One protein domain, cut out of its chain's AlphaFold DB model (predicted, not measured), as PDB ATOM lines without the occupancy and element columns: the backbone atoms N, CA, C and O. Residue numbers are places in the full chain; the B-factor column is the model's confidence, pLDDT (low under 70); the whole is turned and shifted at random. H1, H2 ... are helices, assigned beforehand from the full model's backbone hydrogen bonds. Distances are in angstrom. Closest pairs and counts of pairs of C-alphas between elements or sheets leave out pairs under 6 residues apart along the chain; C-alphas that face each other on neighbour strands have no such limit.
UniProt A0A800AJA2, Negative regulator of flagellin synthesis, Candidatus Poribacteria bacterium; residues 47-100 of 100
ATOM      1  N   GLU A  47      20.810 -55.287 -32.979       73.31
ATOM      2  CA  GLU A  47      19.842 -54.745 -32.016       73.31
ATOM      3  C   GLU A  47      18.789 -53.853 -32.704       73.31
ATOM      4  O   GLU A  47      17.603 -53.880 -32.366       73.31
ATOM      5  N   SER A  48      19.203 -53.104 -33.730       71.00
ATOM      6  CA  SER A  48      18.323 -52.271 -34.553       71.00
ATOM      7  C   SER A  48      17.302 -53.088 -35.348       71.00
ATOM      8  O   SER A  48      16.150 -52.669 -35.447       71.00
ATOM      9  N   ALA A  49      17.681 -54.256 -35.879       73.06
ATOM     10  CA  ALA A  49      16.758 -55.124 -36.609       73.06
ATOM     11  C   ALA A  49      15.691 -55.719 -35.677       73.06
ATOM     12  O   ALA A  49      14.509 -55.696 -36.012       73.06
ATOM     13  N   VAL A  50      16.077 -56.143 -34.467       76.62
ATOM     14  CA  VAL A  50      15.123 -56.613 -33.441       76.62
ATOM     15  C   VAL A  50      14.126 -55.515 -33.073       76.62
ATOM     16  O   VAL A  50      12.920 -55.759 -33.005       76.62
ATOM     17  N   LYS A  51      14.615 -54.290 -32.839       77.81
ATOM     18  CA  LYS A  51      13.756 -53.137 -32.535       77.81
ATOM     19  C   LYS A  51      12.786 -52.867 -33.685       77.81
ATOM     20  O   LYS A  51      11.596 -52.709 -33.437       77.81
ATOM     21  N   PHE A  52      13.274 -52.874 -34.923       80.06
ATOM     22  CA  PHE A  52      12.460 -52.624 -36.110       80.06
ATOM     23  C   PHE A  52      11.339 -53.659 -36.294       80.06
ATOM     24  O   PHE A  52      10.192 -53.267 -36.500       80.06
ATOM     25  N   SER A  53      11.623 -54.959 -36.135       76.19
ATOM     26  CA  SER A  53      10.595 -56.011 -36.207       76.19
ATOM     27  C   SER A  53       9.492 -55.814 -35.165       76.19
ATOM     28  O   SER A  53       8.313 -55.913 -35.493       76.19
ATOM     29  N   ARG A  54       9.859 -55.438 -33.931       80.94
ATOM     30  CA  ARG A  54       8.890 -55.135 -32.863       80.94
ATOM     31  C   ARG A  54       8.041 -53.900 -33.169       80.94
ATOM     32  O   ARG A  54       6.862 -53.870 -32.830       80.94
ATOM     33  N   PHE A  55       8.619 -52.872 -33.793       82.88
ATOM     34  CA  PHE A  55       7.858 -51.701 -34.236       82.88
ATOM     35  C   PHE A  55       6.889 -52.048 -35.367       82.88
ATOM     36  O   PHE A  55       5.742 -51.615 -35.319       82.88
ATOM     37  N   LYS A  56       7.323 -52.859 -36.339       81.12
ATOM     38  CA  LYS A  56       6.474 -53.326 -37.441       81.12
ATOM     39  C   LYS A  56       5.281 -54.134 -36.928       81.12
ATOM     40  O   LYS A  56       4.163 -53.864 -37.336       81.12
ATOM     41  N   GLU A  57       5.504 -55.054 -35.993       81.00
ATOM     42  CA  GLU A  57       4.437 -55.850 -35.372       81.00
ATOM     43  C   GLU A  57       3.399 -54.967 -34.664       81.00
ATOM     44  O   GLU A  57       2.198 -55.132 -34.862       81.00
ATOM     45  N   ARG A  58       3.854 -53.968 -33.897       80.94
ATOM     46  CA  ARG A  58       2.956 -53.005 -33.239       80.94
ATOM     47  C   ARG A  58       2.205 -52.126 -34.230       80.94
ATOM     48  O   ARG A  58       1.046 -51.822 -33.988       80.94
ATOM     49  N   LEU A  59       2.852 -51.723 -35.323       81.38
ATOM     50  CA  LEU A  59       2.226 -50.937 -36.384       81.38
ATOM     51  C   LEU A  59       1.143 -51.746 -37.107       81.38
ATOM     52  O   LEU A  59       0.073 -51.216 -37.362       81.38
ATOM     53  N   SER A  60       1.390 -53.030 -37.375       78.25
ATOM     54  CA  SER A  60       0.403 -53.944 -37.967       78.25
ATOM     55  C   SER A  60      -0.758 -54.294 -37.033       78.25
ATOM     56  O   SER A  60      -1.793 -54.746 -37.505       78.25
ATOM     57  N   ALA A  61      -0.593 -54.113 -35.720       81.56
ATOM     58  CA  ALA A  61      -1.660 -54.299 -34.739       81.56
ATOM     59  C   ALA A  61      -2.549 -53.054 -34.568       81.56
ATOM     60  O   ALA A  61      -3.567 -53.129 -33.876       81.56
ATOM     61  N   LEU A  62      -2.168 -51.909 -35.146       82.44
ATOM     62  CA  LEU A  62      -3.014 -50.720 -35.139       82.44
ATOM     63  C   LEU A  62      -4.171 -50.897 -36.130       82.44
ATOM     64  O   LEU A  62      -3.978 -51.486 -37.192       82.44
ATOM     65  N   PRO A  63      -5.369 -50.391 -35.799       84.44
ATOM     66  CA  PRO A  63      -6.497 -50.451 -36.710       84.44
ATOM     67  C   PRO A  63      -6.238 -49.577 -37.941       84.44
ATOM     68  O   PRO A  63      -5.704 -48.470 -37.828       84.44
ATOM     69  N   ASP A  64      -6.688 -50.052 -39.104       82.50
ATOM     70  CA  ASP A  64      -6.608 -49.307 -40.367       82.50
ATOM     71  C   ASP A  64      -7.378 -47.976 -40.304       82.50
ATOM     72  O   ASP A  64      -7.029 -47.003 -40.975       82.50
ATOM     73  N   VAL A  65      -8.423 -47.920 -39.472       87.75
ATOM     74  CA  VAL A  65      -9.270 -46.742 -39.274       87.75
ATOM     75  C   VAL A  65      -9.203 -46.281 -37.821       87.75
ATOM     76  O   VAL A  65      -9.386 -47.059 -36.888       87.75
ATOM     77  N   ARG A  66      -8.962 -44.980 -37.632       92.62
ATOM     78  CA  ARG A  66      -9.015 -44.305 -36.328       92.62
ATOM     79  C   ARG A  66     -10.410 -43.731 -36.100       92.62
ATOM     80  O   ARG A  66     -10.680 -42.577 -36.447       92.62
ATOM     81  N   ASP A  67     -11.310 -44.573 -35.598       90.00
ATOM     82  CA  ASP A  67     -12.734 -44.252 -35.433       90.00
ATOM     83  C   ASP A  67     -12.989 -43.019 -34.553       90.00
ATOM     84  O   ASP A  67     -13.929 -42.265 -34.800       90.00
ATOM     85  N   ASP A  68     -12.125 -42.779 -33.569       91.00
ATOM     86  CA  ASP A  68     -12.132 -41.608 -32.692       91.00
ATOM     87  C   ASP A  68     -11.998 -40.296 -33.479       91.00
ATOM     88  O   ASP A  68     -12.817 -39.387 -33.334       91.00
ATOM     89  N   ILE A  69     -11.024 -40.227 -34.388       92.19
ATOM     90  CA  ILE A  69     -10.778 -39.039 -35.217       92.19
ATOM     91  C   ILE A  69     -11.873 -38.877 -36.266       92.19
ATOM     92  O   ILE A  69     -12.306 -37.761 -36.553       92.19
ATOM     93  N   VAL A  70     -12.357 -39.985 -36.828       93.12
ATOM     94  CA  VAL A  70     -13.482 -39.955 -37.769       93.12
ATOM     95  C   VAL A  70     -14.733 -39.401 -37.087       93.12
ATOM     96  O   VAL A  70     -15.436 -38.582 -37.680       93.12
ATOM     97  N   ALA A  71     -15.019 -39.821 -35.854       93.19
ATOM     98  CA  ALA A  71     -16.154 -39.325 -35.085       93.19
ATOM     99  C   ALA A  71     -16.017 -37.828 -34.758       93.19
ATOM    100  O   ALA A  71     -16.974 -37.075 -34.956       93.19
ATOM    101  N   GLU A  72     -14.832 -37.381 -34.332       93.12
ATOM    102  CA  GLU A  72     -14.558 -35.964 -34.062       93.12
ATOM    103  C   GLU A  72     -14.763 -35.101 -35.315       93.12
ATOM    104  O   GLU A  72     -15.497 -34.110 -35.287       93.12
ATOM    105  N   LEU A  73     -14.167 -35.500 -36.444       92.62
ATOM    106  CA  LEU A  73     -14.300 -34.776 -37.707       92.62
ATOM    107  C   LEU A  73     -15.754 -34.736 -38.183       92.62
ATOM    108  O   LEU A  73     -16.231 -33.675 -38.584       92.62
ATOM    109  N   LYS A  74     -16.488 -35.852 -38.083       91.94
ATOM    110  CA  LYS A  74     -17.925 -35.892 -38.404       91.94
ATOM    111  C   LYS A  74     -18.719 -34.901 -37.558       91.94
ATOM    112  O   LYS A  74     -19.547 -34.180 -38.108       91.94
ATOM    113  N   SER A  75     -18.456 -34.837 -36.253       93.44
ATOM    114  CA  SER A  75     -19.129 -33.888 -35.362       93.44
ATOM    115  C   SER A  75     -18.822 -32.437 -35.745       93.44
ATOM    116  O   SER A  75     -19.740 -31.630 -35.863       93.44
ATOM    117  N   ARG A  76     -17.557 -32.111 -36.030       92.25
ATOM    118  CA  ARG A  76     -17.151 -30.762 -36.466       92.25
ATOM    119  C   ARG A  76     -17.800 -30.352 -37.786       92.25
ATOM    120  O   ARG A  76     -18.184 -29.197 -37.940       92.25
ATOM    121  N   ILE A  77     -17.953 -31.291 -38.720       93.06
ATOM    122  CA  ILE A  77     -18.664 -31.058 -39.985       93.06
ATOM    123  C   ILE A  77     -20.154 -30.798 -39.725       93.06
ATOM    124  O   ILE A  77     -20.701 -29.844 -40.270       93.06
ATOM    125  N   GLN A  78     -20.803 -31.604 -38.876       91.94
ATOM    126  CA  GLN A  78     -22.223 -31.435 -38.531       91.94
ATOM    127  C   GLN A  78     -22.509 -30.102 -37.831       91.94
ATOM    128  O   GLN A  78     -23.528 -29.475 -38.110       91.94
ATOM    129  N   ASN A  79     -21.603 -29.661 -36.960       93.06
ATOM    130  CA  ASN A  79     -21.730 -28.395 -36.239       93.06
ATOM    131  C   ASN A  79     -21.405 -27.170 -37.115       93.06
ATOM    132  O   ASN A  79     -21.652 -26.044 -36.697       93.06
ATOM    133  N   GLY A  80     -20.865 -27.370 -38.324       88.81
ATOM    134  CA  GLY A  80     -20.451 -26.288 -39.224       88.81
ATOM    135  C   GLY A  80     -19.097 -25.654 -38.880       88.81
ATOM    136  O   GLY A  80     -18.666 -24.730 -39.562       88.81
ATOM    137  N   ASP A  81     -18.392 -26.175 -37.873       90.56
ATOM    138  CA  ASP A  81     -17.089 -25.676 -37.405       90.56
ATOM    139  C   ASP A  81     -15.898 -26.256 -38.194       90.56
ATOM    140  O   ASP A  81     -14.727 -26.005 -37.886       90.56
ATOM    141  N   TYR A  82     -16.170 -27.077 -39.208       88.75
ATOM    142  CA  TYR A  82     -15.149 -27.605 -40.104       88.75
ATOM    143  C   TYR A  82     -14.908 -26.649 -41.276       88.75
ATOM    144  O   TYR A  82     -15.652 -26.634 -42.255       88.75
ATOM    145  N   GLN A  83     -13.843 -25.853 -41.180       88.38
ATOM    146  CA  GLN A  83     -13.427 -24.941 -42.246       88.38
ATOM    147  C   GLN A  83     -12.507 -25.653 -43.238       88.38
ATOM    148  O   GLN A  83     -11.452 -26.171 -42.868       88.38
ATOM    149  N   VAL A  84     -12.912 -25.657 -44.507       87.50
ATOM    150  CA  VAL A  84     -12.097 -26.173 -45.608       87.50
ATOM    151  C   VAL A  84     -11.180 -25.064 -46.098       87.50
ATOM    152  O   VAL A  84     -11.635 -24.008 -46.529       87.50
ATOM    153  N   ASP A  85      -9.882 -25.325 -46.039       92.25
ATOM    154  CA  ASP A  85      -8.848 -24.428 -46.535       92.25
ATOM    155  C   ASP A  85      -8.585 -24.721 -48.018       92.25
ATOM    156  O   ASP A  85      -8.109 -25.804 -48.369       92.25
ATOM    157  N   GLY A  86      -8.933 -23.771 -48.889       91.19
ATOM    158  CA  GLY A  86      -8.808 -23.928 -50.339       91.19
ATOM    159  C   GLY A  86      -7.364 -24.104 -50.819       91.19
ATOM    160  O   GLY A  86      -7.143 -24.816 -51.796       91.19
ATOM    161  N   GLU A  87      -6.391 -23.521 -50.114       91.62
ATOM    162  CA  GLU A  87      -4.966 -23.660 -50.438       91.62
ATOM    163  C   GLU A  87      -4.512 -25.103 -50.205       91.62
ATOM    164  O   GLU A  87      -4.000 -25.749 -51.115       91.62
ATOM    165  N   LYS A  88      -4.854 -25.676 -49.043       91.62
ATOM    166  CA  LYS A  88      -4.544 -27.081 -48.722       91.62
ATOM    167  C   LYS A  88      -5.188 -28.071 -49.685       91.62
ATOM    168  O   LYS A  88      -4.624 -29.135 -49.940       91.62
ATOM    169  N   VAL A  89      -6.381 -27.756 -50.190       91.75
ATOM    170  CA  VAL A  89      -7.053 -28.586 -51.197       91.75
ATOM    171  C   VAL A  89      -6.275 -28.556 -52.512       91.75
ATOM    172  O   VAL A  89      -6.006 -29.617 -53.071       91.75
ATOM    173  N   ALA A  90      -5.881 -27.371 -52.984       93.19
ATOM    174  CA  ALA A  90      -5.088 -27.230 -54.203       93.19
ATOM    175  C   ALA A  90      -3.715 -27.910 -54.078       93.19
ATOM    176  O   ALA A  90      -3.316 -28.642 -54.985       93.19
ATOM    177  N   ASP A  91      -3.039 -27.753 -52.937       93.62
ATOM    178  CA  ASP A  91      -1.765 -28.419 -52.650       93.62
ATOM    179  C   ASP A  91      -1.895 -29.941 -52.742       93.62
ATOM    180  O   ASP A  91      -1.089 -30.595 -53.404       93.62
ATOM    181  N   LYS A  92      -2.947 -30.509 -52.136       92.94
ATOM    182  CA  LYS A  92      -3.202 -31.954 -52.186       92.94
ATOM    183  C   LYS A  92      -3.522 -32.447 -53.592       92.94
ATOM    184  O   LYS A  92      -3.042 -33.511 -53.973       92.94
ATOM    185  N   MET A  93      -4.273 -31.675 -54.379       91.94
ATOM    186  CA  MET A  93      -4.536 -32.008 -55.782       91.94
ATOM    187  C   MET A  93      -3.243 -32.054 -56.606       91.94
ATOM    188  O   MET A  93      -3.051 -32.977 -57.393       91.94
ATOM    189  N   ILE A  94      -2.348 -31.081 -56.423       93.88
ATOM    190  CA  ILE A  94      -1.065 -31.034 -57.138       93.88
ATOM    191  C   ILE A  94      -0.144 -32.171 -56.675       93.88
ATOM    192  O   ILE A  94       0.473 -32.827 -57.510       93.88
ATOM    193  N   GLU A  95      -0.067 -32.432 -55.369       94.00
ATOM    194  CA  GLU A  95       0.712 -33.540 -54.800       94.00
ATOM    195  C   GLU A  95       0.293 -34.889 -55.398       94.00
ATOM    196  O   GLU A  95       1.151 -35.677 -55.800       94.00
ATOM    197  N   GLU A  96      -1.013 -35.139 -55.514       91.75
ATOM    198  CA  GLU A  96      -1.539 -36.384 -56.079       91.75
ATOM    199  C   GLU A  96      -1.237 -36.515 -57.578       91.75
ATOM    200  O   GLU A  96      -0.862 -37.590 -58.032       91.75
ATOM    201  N   ILE A  97      -1.285 -35.415 -58.337       91.81
ATOM    202  CA  ILE A  97      -0.904 -35.401 -59.762       91.81
ATOM    203  C   ILE A  97       0.597 -35.671 -59.960       91.81
ATOM    204  O   ILE A  97       0.986 -36.258 -60.967       91.81
ATOM    205  N   LEU A  98       1.451 -35.217 -59.040       87.06
ATOM    206  CA  LEU A  98       2.908 -35.365 -59.150       87.06
ATOM    207  C   LEU A  98       3.436 -36.702 -58.615       87.06
ATOM    208  O   LEU A  98       4.534 -37.110 -58.994       87.06
ATOM    209  N   THR A  99       2.694 -37.345 -57.710       80.25
ATOM    210  CA  THR A  99       3.106 -38.592 -57.040       80.25
ATOM    211  C   THR A  99       2.378 -39.828 -57.584       80.25
ATOM    212  O   THR A  99       2.801 -40.949 -57.290       80.25
ATOM    213  N   GLY A 100       1.292 -39.630 -58.342       61.31
ATOM    214  CA  GLY A 100       0.496 -40.674 -58.998       61.31
ATOM    215  C   GLY A 100       1.068 -41.194 -60.312       61.31
ATOM    216  O   GLY A 100       1.854 -40.477 -60.970       61.31
TER     217      GLY A 100
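Overview. This is residues 47 to 100 of the 100 residues of the protein "Negative regulator of flagellin synthesis" of Candidatus Poribacteria bacterium (UniProt A0A800AJA2). Three separate helices are strung along the chain like an open hook: H1 makes one arm, H2 the foot, and after a turn at residues 79 to 85 H3 folds back on the other arm, with open space between the helices. No helix packs on another, and the printed part has no core: H1, H2 and H3 each touch no other helix. The printed part has 54 residues with three named helices, in the order H1, H2, H3, and no named strand; the class is all helix. It is extended, with a radius of gyration of the C-alphas of 17.6 A, and flat, spanning 48 by 31 by 15 A.

Along the chain. Find C-alpha 47 at (19.842, -54.745, -32.016); from there H1, residues 47 to 60, runs 20.3 A to C-alpha 60 at (0.403, -53.944, -37.967), mostly along falling x. H3, residues 86 to 99, is as long in residues, 14, and measures 20.0 A; it ends at C-alpha 99, (3.106, -38.592, -57.040). Between them in the chain is H2, residues 67 to 78, 16.2 A long.

Arrangement. Start at H1: it is apart from H2 and apart from H3. Go on to H2 and H3, and you find these two apart as well. Look at the backbone of H1, H2 and H3: every O i to N i+4 pair is within hydrogen-bond range. Residues 47 to 72, 75 to 80 and 83 to 100 stand free.

Size, cuts and confidence. The two C-alphas farthest apart are those of Glu 47 and Gly 80, 49.9 A. The links H1 to H2, 6 residues, and H2 to H3, 7 residues, are short. The printed part has no cut and ends at residue 100, the chain's last. Its mean pLDDT is 86.7; look at residue 100 for the one value under 70.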